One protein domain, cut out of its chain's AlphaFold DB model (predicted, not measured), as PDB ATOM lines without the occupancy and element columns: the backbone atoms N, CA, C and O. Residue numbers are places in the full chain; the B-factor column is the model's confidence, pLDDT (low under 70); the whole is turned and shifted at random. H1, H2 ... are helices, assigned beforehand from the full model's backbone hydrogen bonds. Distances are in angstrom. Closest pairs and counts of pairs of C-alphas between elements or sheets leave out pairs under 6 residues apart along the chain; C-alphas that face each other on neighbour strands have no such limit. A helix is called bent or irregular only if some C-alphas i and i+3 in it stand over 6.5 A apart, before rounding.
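Overview. This is residues 6 to 109 of the 171 residues of the protein "Fatty acid desaturase" of uncultured Aureispira sp (UniProt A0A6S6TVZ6). Three long helices, H3, H4 and H5, make a flat, open triangle, with H4 and H5 as a V-shaped helical hairpin that reaches away from H3 and closes back on it. On the other side of H3, H1 runs outward from near the H3 and H4 corner, while H6 and short H2 pack together on H3 beyond the H3 and H5 corner. The printed part has 104 residues with six named helices, H1 to H6 in chain order, and no named strand; its class is all helix. The whole is only just compact, close to loose, with a radius of gyration of the C-alphas of 15.0 A, and its outline is flat, with spans of 45 by 35 by 15 A.

Along the chain. H1, residues 6 to 18, begins at C-alpha 6 (181.792, 168.794, 212.325) and is 18.1 A long. H2 holds residues 27 to 31 and is neither bent nor irregular, but only just: C-alphas 28 and 31 are 6.3 A apart. H3, residues 34 to 55, is 28.4 A long, with a kink of 57 degrees near residue 42; it is only just irregular, with C-alphas 39 and 42 at 6.9 A. H4, residues 58 to 80, is the longest helix, 32.4 A from C-alpha 58 to C-alpha 80 (156.121, 175.025, 207.046). H5, residues 84 to 98, is 21.2 A long. H6, residues 100 to 109, is only just irregular, with C-alphas 104 and 107 at 6.7 A, and ends at C-alpha 109 (194.696, 171.763, 194.108).

Arrangement. H3 is the hub, touching the five other helices, and the helix packing is mostly crossed, with no touching pair at a shallow tilt. With residues 7 to 11 alone H1 touches H3, about perpendicular at 77 degrees; the closest C-alphas, of Ala 7 and His 49, are 5.4 A apart. H3 and H4 touch at a steep tilt of 58 degrees, opposite ways, closest at Phe 53 and Lys 61, 5.4 A between C-alphas. H4 and H5 form a hairpin at a steep tilt of 38 degrees, and their closest C-alphas, of Val 78 and Leu 86, are 6.6 A apart. H5 touches H3 with residues 97 to 98 alone, closest at the C-alphas of Phe 98 and Gly 41, 4.3 A. H6 touches H2, with the closest C-alphas, of Trp 106 and Ala 30, 4.3 A apart. H1 and H6 are apart. Each O i to N i+4 pair is within hydrogen-bond range in H1, H4 and H5; the counts are 15 of 18 in H3, 3 of 6 in H6 and 0 of 1 in H2, where 1 of 2 O i to N i+3 pairs is within range.

Size, cuts and confidence. The two C-alphas farthest apart, of Ser 21 and Leu 81, are 45.2 A apart. Residues 69 to 74 of H4 and residues 80 to 85 stand free. The printed part has no cut and no long link; the link from H1 to H2 is short and the other four are tight. The mean pLDDT of the printed part is 97.2, and no printed residue is under 70.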
ATOM      1  N   HIS A   6     180.992 169.928 211.866       98.25
ATOM      2  CA  HIS A   6     181.792 168.794 212.325       98.25
ATOM      3  C   HIS A   6     182.179 167.849 211.183       98.25
ATOM      4  O   HIS A   6     183.301 167.338 211.200       98.25
ATOM      5  N   ALA A   7     181.314 167.656 210.180       98.19
ATOM      6  CA  ALA A   7     181.676 166.905 208.980       98.19
ATOM      7  C   ALA A   7     182.751 167.621 208.160       98.19
ATOM      8  O   ALA A   7     183.746 166.994 207.788       98.19
ATOM      9  N   VAL A   8     182.592 168.927 207.930       97.50
ATOM     10  CA  VAL A   8     183.595 169.741 207.223       97.50
ATOM     11  C   VAL A   8     184.938 169.671 207.950       97.50
ATOM     12  O   VAL A   8     185.944 169.310 207.352       97.50
ATOM     13  N   LYS A   9     184.960 169.906 209.267       97.19
ATOM     14  CA  LYS A   9     186.180 169.828 210.084       97.19
ATOM     15  C   LYS A   9     186.843 168.452 210.009       97.19
ATOM     16  O   LYS A   9     188.064 168.375 209.882       97.19
ATOM     17  N   PHE A  10     186.065 167.378 210.135       98.25
ATOM     18  CA  PHE A  10     186.600 166.018 210.106       98.25
ATOM     19  C   PHE A  10     187.284 165.709 208.772       98.25
ATOM     20  O   PHE A  10     188.404 165.196 208.767       98.25
ATOM     21  N   ASN A  11     186.627 166.039 207.659       98.12
ATOM     22  CA  ASN A  11     187.178 165.805 206.327       98.12
ATOM     23  C   ASN A  11     188.379 166.718 206.055       98.12
ATOM     24  O   ASN A  11     189.409 166.199 205.635       98.12
ATOM     25  N   HIS A  12     188.329 167.990 206.462       97.00
ATOM     26  CA  HIS A  12     189.438 168.934 206.278       97.00
ATOM     27  C   HIS A  12     190.705 168.488 207.002       97.00
ATOM     28  O   HIS A  12     191.795 168.470 206.435       97.00
ATOM     29  N   LEU A  13     190.589 168.033 208.252       96.69
ATOM     30  CA  LEU A  13     191.742 167.491 208.980       96.69
ATOM     31  C   LEU A  13     192.318 166.240 208.302       96.69
ATOM     32  O   LEU A  13     193.534 166.037 208.305       96.69
ATOM     33  N   ARG A  14     191.461 165.400 207.710       96.56
ATOM     34  CA  ARG A  14     191.907 164.243 206.926       96.56
ATOM     35  C   ARG A  14     192.554 164.662 205.611       96.56
ATOM     36  O   ARG A  14     193.550 164.046 205.254       96.56
ATOM     37  N   HIS A  15     192.057 165.701 204.948       96.69
ATOM     38  CA  HIS A  15     192.672 166.280 203.759       96.69
ATOM     39  C   HIS A  15     194.097 166.760 204.052       96.69
ATOM     40  O   HIS A  15     195.018 166.386 203.341       96.69
ATOM     41  N   HIS A  16     194.333 167.474 205.158       95.50
ATOM     42  CA  HIS A  16     195.701 167.851 205.562       95.50
ATOM     43  C   HIS A  16     196.598 166.636 205.832       95.50
ATOM     44  O   HIS A  16     197.774 166.638 205.479       95.50
ATOM     45  N   LYS A  17     196.046 165.570 206.422       94.75
ATOM     46  CA  LYS A  17     196.795 164.342 206.730       94.75
ATOM     47  C   LYS A  17     197.102 163.481 205.495       94.75
ATOM     48  O   LYS A  17     198.155 162.856 205.440       94.75
ATOM     49  N   HIS A  18     196.174 163.411 204.544       94.94
ATOM     50  CA  HIS A  18     196.182 162.473 203.417       94.94
ATOM     51  C   HIS A  18     196.187 163.190 202.055       94.94
ATOM     52  O   HIS A  18     195.775 162.600 201.061       94.94
ATOM     53  N   CYS A  19     196.624 164.451 202.013       95.00
ATOM     54  CA  CYS A  19     196.410 165.401 200.918       95.00
ATOM     55  C   CYS A  19     196.577 164.791 199.518       95.00
ATOM     56  O   CYS A  19     197.662 164.343 199.144       95.00
ATOM     57  N   LEU A  20     195.485 164.786 198.746       94.06
ATOM     58  CA  LEU A  20     195.377 164.285 197.366       94.06
ATOM     59  C   LEU A  20     195.709 162.797 197.151       94.06
ATOM     60  O   LEU A  20     195.806 162.353 196.000       94.06
ATOM     61  N   SER A  21     195.845 162.020 198.225       93.50
ATOM     62  CA  SER A  21     195.907 160.556 198.166       93.50
ATOM     63  C   SER A  21     194.512 159.939 198.014       93.50
ATOM     64  O   SER A  21     193.494 160.623 198.094       93.50
ATOM     65  N   GLU A  22     194.443 158.622 197.830       91.44
ATOM     66  CA  GLU A  22     193.167 157.903 197.709       91.44
ATOM     67  C   GLU A  22     192.335 157.910 199.009       91.44
ATOM     68  O   GLU A  22     191.123 157.707 198.971       91.44
ATOM     69  N   GLU A  23     192.953 158.189 200.162       93.00
ATOM     70  CA  GLU A  23     192.259 158.302 201.456       93.00
ATOM     71  C   GLU A  23     191.664 159.699 201.719       93.00
ATOM     72  O   GLU A  23     190.985 159.913 202.739       93.00
ATOM     73  N   ASP A  24     191.917 160.642 200.809       95.62
ATOM     74  CA  ASP A  24     191.430 162.015 200.841       95.62
ATOM     75  C   ASP A  24     190.137 162.170 200.029       95.62
ATOM     76  O   ASP A  24     190.118 162.487 198.837       95.62
ATOM     77  N   TYR A  25     189.019 161.952 200.719       94.62
ATOM     78  CA  TYR A  25     187.680 162.105 200.151       94.62
ATOM     79  C   TYR A  25     187.342 163.554 199.781       94.62
ATOM     80  O   TYR A  25     186.514 163.775 198.893       94.62
ATOM     81  N   GLU A  26     187.957 164.534 200.446       95.62
ATOM     82  CA  GLU A  26     187.740 165.949 200.159       95.62
ATOM     83  C   GLU A  26     188.493 166.375 198.901       95.62
ATOM     84  O   GLU A  26     187.892 166.933 197.981       95.62
ATOM     85  N   GLY A  27     189.768 165.997 198.803       94.25
ATOM     86  CA  GLY A  27     190.659 166.291 197.683       94.25
ATOM     87  C   GLY A  27     190.261 165.676 196.338       94.25
ATOM     88  O   GLY A  27     190.862 166.004 195.314       94.25
ATOM     89  N   LYS A  28     189.246 164.803 196.296       94.81
ATOM     90  CA  LYS A  28     188.871 164.027 195.101       94.81
ATOM     91  C   LYS A  28     188.604 164.891 193.865       94.81
ATOM     92  O   LYS A  28     188.958 164.490 192.754       94.81
ATOM     93  N   SER A  29     187.999 166.069 194.029       96.31
ATOM     94  CA  SER A  29     187.694 166.944 192.891       96.31
ATOM     95  C   SER A  29     188.940 167.549 192.245       96.31
ATOM     96  O   SER A  29     188.864 167.947 191.087       96.31
ATOM     97  N   ALA A  30     190.101 167.564 192.912       96.00
ATOM     98  CA  ALA A  30     191.336 168.136 192.371       96.00
ATOM     99  C   ALA A  30     191.818 167.457 191.075       96.00
ATOM    100  O   ALA A  30     192.470 168.105 190.260       96.00
ATOM    101  N   LYS A  31     191.489 166.169 190.883       93.50
ATOM    102  CA  LYS A  31     191.832 165.377 189.683       93.50
ATOM    103  C   LYS A  31     190.827 165.561 188.530       93.50
ATOM    104  O   LYS A  31     191.013 164.989 187.460       93.50
ATOM    105  N   MET A  32     189.732 166.294 188.745       96.06
ATOM    106  CA  MET A  32     188.654 166.458 187.763       96.06
ATOM    107  C   MET A  32     188.888 167.662 186.844       96.06
ATOM    108  O   MET A  32     189.694 168.551 187.124       96.06
ATOM    109  N   THR A  33     188.121 167.738 185.756       97.25
ATOM    110  CA  THR A  33     187.957 168.993 185.014       97.25
ATOM    111  C   THR A  33     187.235 170.033 185.877       97.25
ATOM    112  O   THR A  33     186.527 169.687 186.825       97.25
ATOM    113  N   TRP A  34     187.366 171.316 185.531       96.62
ATOM    114  CA  TRP A  34     186.713 172.408 186.265       96.62
ATOM    115  C   TRP A  34     185.188 172.223 186.349       96.62
ATOM    116  O   TRP A  34     184.603 172.372 187.419       96.62
ATOM    117  N   TYR A  35     184.546 171.820 185.247       97.19
ATOM    118  CA  TYR A  35     183.105 171.566 185.212       97.19
ATOM    119  C   TYR A  35     182.746 170.260 185.928       97.19
ATOM    120  O   TYR A  35     181.704 170.183 186.575       97.19
ATOM    121  N   GLY A  36     183.626 169.254 185.877       97.81
ATOM    122  CA  GLY A  36     183.478 168.019 186.642       97.81
ATOM    123  C   GLY A  36     183.447 168.288 188.145       97.81
ATOM    124  O   GLY A  36     182.586 167.757 188.836       97.81
ATOM    125  N   ALA A  37     184.311 169.176 188.644       97.56
ATOM    126  CA  ALA A  37     184.321 169.577 190.049       97.56
ATOM    127  C   ALA A  37     183.042 170.323 190.476       97.56
ATOM    128  O   ALA A  37     182.572 170.113 191.594       97.56
ATOM    129  N   ILE A  38     182.450 171.138 189.592       97.62
ATOM    130  CA  ILE A  38     181.147 171.786 189.836       97.62
ATOM    131  C   ILE A  38     180.034 170.734 189.918       97.62
ATOM    132  O   ILE A  38     179.280 170.706 190.888       97.62
ATOM    133  N   LEU A  39     179.954 169.832 188.935       97.94
ATOM    134  CA  LEU A  39     178.936 168.773 188.896       97.94
ATOM    135  C   LEU A  39     179.103 167.747 190.026       97.94
ATOM    136  O   LEU A  39     178.130 167.139 190.465       97.94
ATOM    137  N   TYR A  40     180.327 167.566 190.517       98.06
ATOM    138  CA  TYR A  40     180.633 166.715 191.662       98.06
ATOM    139  C   TYR A  40     180.234 167.345 193.004       98.06
ATOM    140  O   TYR A  40     180.058 166.636 193.992       98.06
ATOM    141  N   GLY A  41     180.042 168.659 193.038       97.38
ATOM    142  CA  GLY A  41     179.631 169.436 194.200       97.38
ATOM    143  C   GLY A  41     178.527 168.825 195.072       97.38
ATOM    144  O   GLY A  41     178.765 168.556 196.253       97.38
ATOM    145  N   PRO A  42     177.342 168.521 194.508       97.19
ATOM    146  CA  PRO A  42     176.264 167.858 195.241       97.19
ATOM    147  C   PRO A  42     176.666 166.495 195.819       97.19
ATOM    148  O   PRO A  42     176.273 166.147 196.928       97.19
ATOM    149  N   ILE A  43     177.489 165.723 195.101       97.75
ATOM    150  CA  ILE A  43     177.975 164.425 195.587       97.75
ATOM    151  C   ILE A  43     178.920 164.634 196.772       97.75
ATOM    152  O   ILE A  43     178.785 163.951 197.788       97.75
ATOM    153  N   HIS A  44     179.853 165.583 196.664       97.25
ATOM    154  CA  HIS A  44     180.780 165.935 197.738       97.25
ATOM    155  C   HIS A  44     180.033 166.365 199.009       97.25
ATOM    156  O   HIS A  44     180.344 165.864 200.091       97.25
ATOM    157  N   PHE A  45     178.992 167.193 198.865       97.12
ATOM    158  CA  PHE A  45     178.141 167.643 199.968       97.12
ATOM    159  C   PHE A  45     177.588 166.477 200.805       97.12
ATOM    160  O   PHE A  45     177.674 166.490 202.032       97.12
ATOM    161  N   PHE A  46     177.060 165.424 200.176       97.31
ATOM    162  CA  PHE A  46     176.581 164.249 200.918       97.31
ATOM    163  C   PHE A  46     177.721 163.333 201.382       97.31
ATOM    164  O   PHE A  46     177.650 162.746 202.468       97.31
ATOM    165  N   LEU A  47     178.789 163.220 200.588       97.69
ATOM    166  CA  LEU A  47     179.916 162.337 200.873       97.69
ATOM    167  C   LEU A  47     180.611 162.689 202.192       97.69
ATOM    168  O   LEU A  47     180.882 161.779 202.974       97.69
ATOM    169  N   ILE A  48     180.854 163.970 202.478       97.69
ATOM    170  CA  ILE A  48     181.554 164.377 203.709       97.69
ATOM    171  C   ILE A  48     180.805 163.944 204.977       97.69
ATOM    172  O   ILE A  48     181.428 163.498 205.945       97.69
ATOM    173  N   HIS A  49     179.467 163.981 204.966       98.38
ATOM    174  CA  HIS A  49     178.638 163.507 206.075       98.38
ATOM    175  C   HIS A  49     178.732 161.984 206.208       98.38
ATOM    176  O   HIS A  49     178.965 161.475 207.306       98.38
ATOM    177  N   LYS A  50     178.628 161.256 205.086       98.31
ATOM    178  CA  LYS A  50     178.770 159.792 205.051       98.31
ATOM    179  C   LYS A  50     180.130 159.348 205.595       98.31
ATOM    180  O   LYS A  50     180.184 158.492 206.476       98.31
ATOM    181  N   VAL A  51     181.214 159.949 205.111       98.00
ATOM    182  CA  VAL A  51     182.591 159.633 205.525       98.00
ATOM    183  C   VAL A  51     182.791 159.935 207.009       98.00
ATOM    184  O   VAL A  51     183.340 159.106 207.734       98.00
ATOM    185  N   THR A  52     182.279 161.069 207.498       98.38
ATOM    186  CA  THR A  52     182.326 161.412 208.932       98.38
ATOM    187  C   THR A  52     181.554 160.407 209.780       98.38
ATOM    188  O   THR A  52     182.024 160.005 210.842       98.38
ATOM    189  N   PHE A  53     180.393 159.946 209.317       98.12
ATOM    190  CA  PHE A  53     179.610 158.943 210.035       98.12
ATOM    191  C   PHE A  53     180.300 157.569 210.076       98.12
ATOM    192  O   PHE A  53     180.240 156.865 211.089       98.12
ATOM    193  N   GLN A  54     180.976 157.184 208.990       97.69
ATOM    194  CA  GLN A  54     181.688 155.908 208.881       97.69
ATOM    195  C   GLN A  54     182.983 155.897 209.701       97.69
ATOM    196  O   GLN A  54     183.193 154.982 210.494       97.69
ATOM    197  N   LEU A  55     183.821 156.925 209.538       97.56
ATOM    198  CA  LEU A  55     185.196 156.952 210.049       97.56
ATOM    199  C   LEU A  55     185.378 157.812 211.309       97.56
ATOM    200  O   LEU A  55     186.405 157.709 211.979       97.56
ATOM    201  N   GLY A  56     184.425 158.688 211.629       97.31
ATOM    202  CA  GLY A  56     184.490 159.556 212.802       97.31
ATOM    203  C   GLY A  56     184.334 158.788 214.114       97.31
ATOM    204  O   GLY A  56     183.693 157.741 214.178       97.31
ATOM    205  N   ASN A  57     184.895 159.329 215.197       97.75
ATOM    206  CA  ASN A  57     184.678 158.793 216.542       97.75
ATOM    207  C   ASN A  57     183.251 159.098 217.051       97.75
ATOM    208  O   ASN A  57     182.494 159.841 216.424       97.75
ATOM    209  N   ALA A  58     182.884 158.551 218.214       97.75
ATOM    210  CA  ALA A  58     181.549 158.734 218.793       97.75
ATOM    211  C   ALA A  58     181.149 160.215 218.952       97.75
ATOM    212  O   ALA A  58     180.001 160.572 218.690       97.75
ATOM    213  N   GLN A  59     182.100 161.087 219.304       98.19
ATOM    214  CA  GLN A  59     181.852 162.520 219.451       98.19
ATOM    215  C   GLN A  59     181.535 163.193 218.106       98.19
ATOM    216  O   GLN A  59     180.577 163.961 218.022       98.19
ATOM    217  N   TYR A  60     182.288 162.876 217.045       98.19
ATOM    218  CA  TYR A  60     182.002 163.363 215.693       98.19
ATOM    219  C   TYR A  60     180.637 162.882 215.203       98.19
ATOM    220  O   TYR A  60     179.869 163.695 214.700       98.19
ATOM    221  N   LYS A  61     180.302 161.598 215.395       98.44
ATOM    222  CA  LYS A  61     178.997 161.049 214.985       98.44
ATOM    223  C   LYS A  61     177.842 161.722 215.726       98.44
ATOM    224  O   LYS A  61     176.858 162.098 215.096       98.44
ATOM    225  N   LYS A  62     177.973 161.918 217.042       98.44
ATOM    226  CA  LYS A  62     176.969 162.617 217.854       98.44
ATOM    227  C   LYS A  62     176.753 164.048 217.362       98.44
ATOM    228  O   LYS A  62     175.616 164.429 217.103       98.44
ATOM    229  N   ASN A  63     177.826 164.825 217.208       98.44
ATOM    230  CA  ASN A  63     177.718 166.221 216.782       98.44
ATOM    231  C   ASN A  63     177.194 166.343 215.346       98.44
ATOM    232  O   ASN A  63     176.339 167.181 215.091       98.44
ATOM    233  N   LEU A  64     177.638 165.463 214.444       98.44
ATOM    234  CA  LEU A  64     177.115 165.349 213.083       98.44
ATOM    235  C   LEU A  64     175.591 165.168 213.076       98.44
ATOM    236  O   LEU A  64     174.890 165.909 212.392       98.44
ATOM    237  N   LEU A  65     175.077 164.197 213.839       98.44
ATOM    238  CA  LEU A  65     173.639 163.935 213.906       98.44
ATOM    239  C   LEU A  65     172.875 165.116 214.515       98.44
ATOM    240  O   LEU A  65     171.853 165.510 213.965       98.44
ATOM    241  N   LEU A  66     173.383 165.713 215.598       98.44
ATOM    242  CA  LEU A  66     172.760 166.883 216.227       98.44
ATOM    243  C   LEU A  66     172.684 168.080 215.271       98.44
ATOM    244  O   LEU A  66     171.642 168.729 215.184       98.44
ATOM    245  N   GLU A  67     173.759 168.362 214.536       98.44
ATOM    246  CA  GLU A  67     173.792 169.448 213.554       98.44
ATOM    247  C   GLU A  67     172.835 169.182 212.392       98.44
ATOM    248  O   GLU A  67     172.040 170.057 212.055       98.44
ATOM    249  N   LEU A  68     172.846 167.972 211.821       98.25
ATOM    250  CA  LEU A  68     171.939 167.606 210.731       98.25
ATOM    251  C   LEU A  68     170.472 167.660 211.163       98.25
ATOM    252  O   LEU A  68     169.649 168.213 210.440       98.25
ATOM    253  N   MET A  69     170.141 167.152 212.353       98.44
ATOM    254  CA  MET A  69     168.788 167.258 212.904       98.44
ATOM    255  C   MET A  69     168.382 168.720 213.105       98.44
ATOM    256  O   MET A  69     167.277 169.097 212.725       98.44
ATOM    257  N   SER A  70     169.276 169.553 213.643       98.38
ATOM    258  CA  SER A  70     169.010 170.982 213.855       98.38
ATOM    259  C   SER A  70     168.770 171.715 212.534       98.38
ATOM    260  O   SER A  70     167.830 172.501 212.431       98.38
ATOM    261  N   ILE A  71     169.572 171.417 211.505       98.06
ATOM    262  CA  ILE A  71     169.396 171.958 210.151       98.06
ATOM    263  C   ILE A  71     168.052 171.499 209.573       98.06
ATOM    264  O   ILE A  71     167.286 172.338 209.106       98.06
ATOM    265  N   CYS A  72     167.723 170.206 209.648       98.25
ATOM    266  CA  CYS A  72     166.456 169.671 209.143       98.25
ATOM    267  C   CYS A  72     165.238 170.295 209.837       98.25
ATOM    268  O   CYS A  72     164.283 170.663 209.157       98.25
ATOM    269  N   ILE A  73     165.274 170.451 211.165       98.56
ATOM    270  CA  ILE A  73     164.198 171.096 211.933       98.56
ATOM    271  C   ILE A  73     164.058 172.559 211.510       98.56
ATOM    272  O   ILE A  73     162.952 173.001 211.209       98.56
ATOM    273  N   PHE A  74     165.163 173.302 211.439       98.44
ATOM    274  CA  PHE A  74     165.140 174.709 211.042       98.44
ATOM    275  C   PHE A  74     164.594 174.897 209.619       98.44
ATOM    276  O   PHE A  74     163.686 175.701 209.411       98.44
ATOM    277  N   VAL A  75     165.096 174.122 208.654       98.25
ATOM    278  CA  VAL A  75     164.606 174.140 207.268       98.25
ATOM    279  C   VAL A  75     163.122 173.764 207.233       98.25
ATOM    280  O   VAL A  75     162.329 174.479 206.626       98.25
ATOM    281  N   GLY A  76     162.717 172.705 207.938       98.38
ATOM    282  CA  GLY A  76     161.319 172.283 208.033       98.38
ATOM    283  C   GLY A  76     160.396 173.384 208.561       98.38
ATOM    284  O   GLY A  76     159.360 173.642 207.956       98.38
ATOM    285  N   ILE A  77     160.799 174.091 209.624       98.69
ATOM    286  CA  ILE A  77     160.051 175.232 210.179       98.69
ATOM    287  C   ILE A  77     159.925 176.359 209.148       98.69
ATOM    288  O   ILE A  77     158.834 176.895 208.963       98.69
ATOM    289  N   VAL A  78     161.015 176.707 208.457       98.62
ATOM    290  CA  VAL A  78     161.018 177.774 207.441       98.62
ATOM    291  C   VAL A  78     160.045 177.472 206.299       98.62
ATOM    292  O   VAL A  78     159.298 178.362 205.888       98.62
ATOM    293  N   PHE A  79     160.026 176.230 205.809       98.31
ATOM    294  CA  PHE A  79     159.111 175.811 204.744       98.31
ATOM    295  C   PHE A  79     157.666 175.675 205.236       98.31
ATOM    296  O   PHE A  79     156.751 176.100 204.533       98.31
ATOM    297  N   TYR A  80     157.452 175.148 206.444       98.50
ATOM    298  CA  TYR A  80     156.121 175.025 207.046       98.50
ATOM    299  C   TYR A  80     155.454 176.392 207.253       98.50
ATOM    300  O   TYR A  80     154.291 176.573 206.906       98.50
ATOM    301  N   LEU A  81     156.210 177.373 207.757       98.56
ATOM    302  CA  LEU A  81     155.744 178.750 207.952       98.56
ATOM    303  C   LEU A  81     155.788 179.601 206.671       98.56
ATOM    304  O   LEU A  81     155.423 180.773 206.715       98.56
ATOM    305  N   GLN A  82     156.250 179.041 205.546       98.06
ATOM    306  CA  GLN A  82     156.354 179.717 204.246       98.06
ATOM    307  C   GLN A  82     157.124 181.051 204.304       98.06
ATOM    308  O   GLN A  82     156.748 182.053 203.691       98.06
ATOM    309  N   LEU A  83     158.235 181.082 205.045       98.44
ATOM    310  CA  LEU A  83     159.050 182.289 205.201       98.44
ATOM    311  C   LEU A  83     159.902 182.529 203.943       98.44
ATOM    312  O   LEU A  83     161.085 182.192 203.907       98.44
ATOM    313  N   ASN A  84     159.305 183.128 202.907       98.19
ATOM    314  CA  ASN A  84     159.879 183.272 201.558       98.19
ATOM    315  C   ASN A  84     161.313 183.829 201.521       98.19
ATOM    316  O   ASN A  84     162.156 183.309 200.791       98.19
ATOM    317  N   PHE A  85     161.619 184.851 202.326       98.25
ATOM    318  CA  PHE A  85     162.976 185.407 202.404       98.25
ATOM    319  C   PHE A  85     164.002 184.371 202.894       98.25
ATOM    320  O   PHE A  85     165.105 184.278 202.355       98.25
ATOM    321  N   LEU A  86     163.636 183.558 203.888       98.31
ATOM    322  CA  LEU A  86     164.509 182.506 204.408       98.31
ATOM    323  C   LEU A  86     164.600 181.318 203.451       98.31
ATOM    324  O   LEU A  86     165.681 180.749 203.325       98.31
ATOM    325  N   ILE A  87     163.522 180.981 202.738       98.56
ATOM    326  CA  ILE A  87     163.561 179.973 201.668       98.56
ATOM    327  C   ILE A  87     164.587 180.391 200.609       98.56
ATOM    328  O   ILE A  87     165.497 179.620 200.307       98.56
ATOM    329  N   TYR A  88     164.505 181.632 200.120       98.25
ATOM    330  CA  TYR A  88     165.486 182.187 199.187       98.25
ATOM    331  C   TYR A  88     166.914 182.091 199.740       98.25
ATOM    332  O   TYR A  88     167.814 181.596 199.058       98.25
ATOM    333  N   HIS A  89     167.122 182.511 200.991       97.94
ATOM    334  CA  HIS A  89     168.437 182.464 201.624       97.94
ATOM    335  C   HIS A  89     168.994 181.032 201.710       97.94
ATOM    336  O   HIS A  89     170.138 180.797 201.319       97.94
ATOM    337  N   ILE A  90     168.185 180.063 202.151       98.12
ATOM    338  CA  ILE A  90     168.563 178.643 202.224       98.12
ATOM    339  C   ILE A  90     168.914 178.101 200.834       98.12
ATOM    340  O   ILE A  90     169.913 177.395 200.699       98.12
ATOM    341  N   SER A  91     168.148 178.448 199.795       97.62
ATOM    342  CA  SER A  91     168.443 178.029 198.419       97.62
ATOM    343  C   SER A  91     169.788 178.568 197.927       97.62
ATOM    344  O   SER A  91     170.580 177.811 197.364       97.62
ATOM    345  N   VAL A  92     170.087 179.847 198.177       97.44
ATOM    346  CA  VAL A  92     171.386 180.445 197.817       97.44
ATOM    347  C   VAL A  92     172.524 179.773 198.583       97.44
ATOM    348  O   VAL A  92     173.551 179.444 197.986       97.44
ATOM    349  N   MET A  93     172.341 179.517 199.881       97.44
ATOM    350  CA  MET A  93     173.325 178.783 200.676       97.44
ATOM    351  C   MET A  93     173.568 177.384 200.112       97.44
ATOM    352  O   MET A  93     174.721 177.016 199.941       97.44
ATOM    353  N   LEU A  94     172.517 176.634 199.762       97.31
ATOM    354  CA  LEU A  94     172.639 175.288 199.192       97.31
ATOM    355  C   LEU A  94     173.441 175.268 197.898       97.31
ATOM    356  O   LEU A  94     174.331 174.434 197.741       97.31
ATOM    357  N   ILE A  95     173.169 176.214 197.000       96.94
ATOM    358  CA  ILE A  95     173.944 176.368 195.767       96.94
ATOM    359  C   ILE A  95     175.414 176.660 196.105       96.94
ATOM    360  O   ILE A  95     176.307 176.059 195.513       96.94
ATOM    361  N   GLY A  96     175.673 177.531 197.084       95.94
ATOM    362  CA  GLY A  96     177.024 177.809 197.572       95.94
ATOM    363  C   GLY A  96     177.741 176.567 198.114       95.94
ATOM    364  O   GLY A  96     178.884 176.314 197.740       95.94
ATOM    365  N   GLU A  97     177.064 175.755 198.931       96.00
ATOM    366  CA  GLU A  97     177.622 174.509 199.479       96.00
ATOM    367  C   GLU A  97     177.911 173.480 198.372       96.00
ATOM    368  O   GLU A  97     178.914 172.768 198.428       96.00
ATOM    369  N   PHE A  98     177.098 173.428 197.310       97.31
ATOM    370  CA  PHE A  98     177.403 172.600 196.138       97.31
ATOM    371  C   PHE A  98     178.658 173.076 195.402       97.31
ATOM    372  O   PHE A  98     179.365 172.269 194.814       97.31
ATOM    373  N   LEU A  99     179.026 174.351 195.477       97.44
ATOM    374  CA  LEU A  99     180.264 174.842 194.868       97.44
ATOM    375  C   LEU A  99     181.508 174.633 195.750       97.44
ATOM    376  O   LEU A  99     182.614 174.984 195.331       97.44
ATOM    377  N   MET A 100     181.370 174.024 196.933       95.69
ATOM    378  CA  MET A 100     182.480 173.784 197.861       95.69
ATOM    379  C   MET A 100     183.621 172.996 197.207       95.69
ATOM    380  O   MET A 100     184.763 173.448 197.224       95.69
ATOM    381  N   ALA A 101     183.317 171.875 196.545       96.56
ATOM    382  CA  ALA A 101     184.328 171.043 195.883       96.56
ATOM    383  C   ALA A 101     185.080 171.785 194.763       96.56
ATOM    384  O   ALA A 101     186.225 171.452 194.447       96.56
ATOM    385  N   PHE A 102     184.450 172.791 194.156       97.62
ATOM    386  CA  PHE A 102     185.075 173.614 193.130       97.62
ATOM    387  C   PHE A 102     186.000 174.674 193.742       97.62
ATOM    388  O   PHE A 102     187.170 174.758 193.365       97.62
ATOM    389  N   PHE A 103     185.514 175.469 194.700       95.94
ATOM    390  CA  PHE A 103     186.295 176.572 195.272       95.94
ATOM    391  C   PHE A 103     187.321 176.116 196.310       95.94
ATOM    392  O   PHE A 103     188.472 176.537 196.243       95.94
ATOM    393  N   ALA A 104     186.930 175.258 197.250       94.94
ATOM    394  CA  ALA A 104     187.786 174.855 198.366       94.94
ATOM    395  C   ALA A 104     188.807 173.772 197.991       94.94
ATOM    396  O   ALA A 104     189.779 173.582 198.713       94.94
ATOM    397  N   VAL A 105     188.613 173.083 196.856       96.25
ATOM    398  CA  VAL A 105     189.479 171.970 196.440       96.25
ATOM    399  C   VAL A 105     189.998 172.152 195.018       96.25
ATOM    400  O   VAL A 105     191.190 172.397 194.844       96.25
ATOM    401  N   TRP A 106     189.148 172.082 193.985       97.56
ATOM    402  CA  TRP A 106     189.628 172.109 192.593       97.56
ATOM    403  C   TRP A 106     190.454 173.364 192.297       97.56
ATOM    404  O   TRP A 106     191.589 173.271 191.840       97.56
ATOM    405  N   THR A 107     189.933 174.539 192.640       96.56
ATOM    406  CA  THR A 107     190.557 175.850 192.389       96.56
ATOM    407  C   THR A 107     191.951 175.975 193.021       96.56
ATOM    408  O   THR A 107     192.812 176.678 192.491       96.56
ATOM    409  N   VAL A 108     192.207 175.247 194.109       96.75
ATOM    410  CA  VAL A 108     193.438 175.344 194.905       96.75
ATOM    411  C   VAL A 108     194.369 174.129 194.790       96.75
ATOM    412  O   VAL A 108     195.538 174.249 195.149       96.75
ATOM    413  N   HIS A 109     193.913 173.005 194.229       96.75
ATOM    414  CA  HIS A 109     194.696 171.763 194.108       96.75
ATOM    415  C   HIS A 109     194.768 171.161 192.696       96.75
ATOM    416  O   HIS A 109     195.475 170.171 192.488       96.75
TER     417      HIS A 109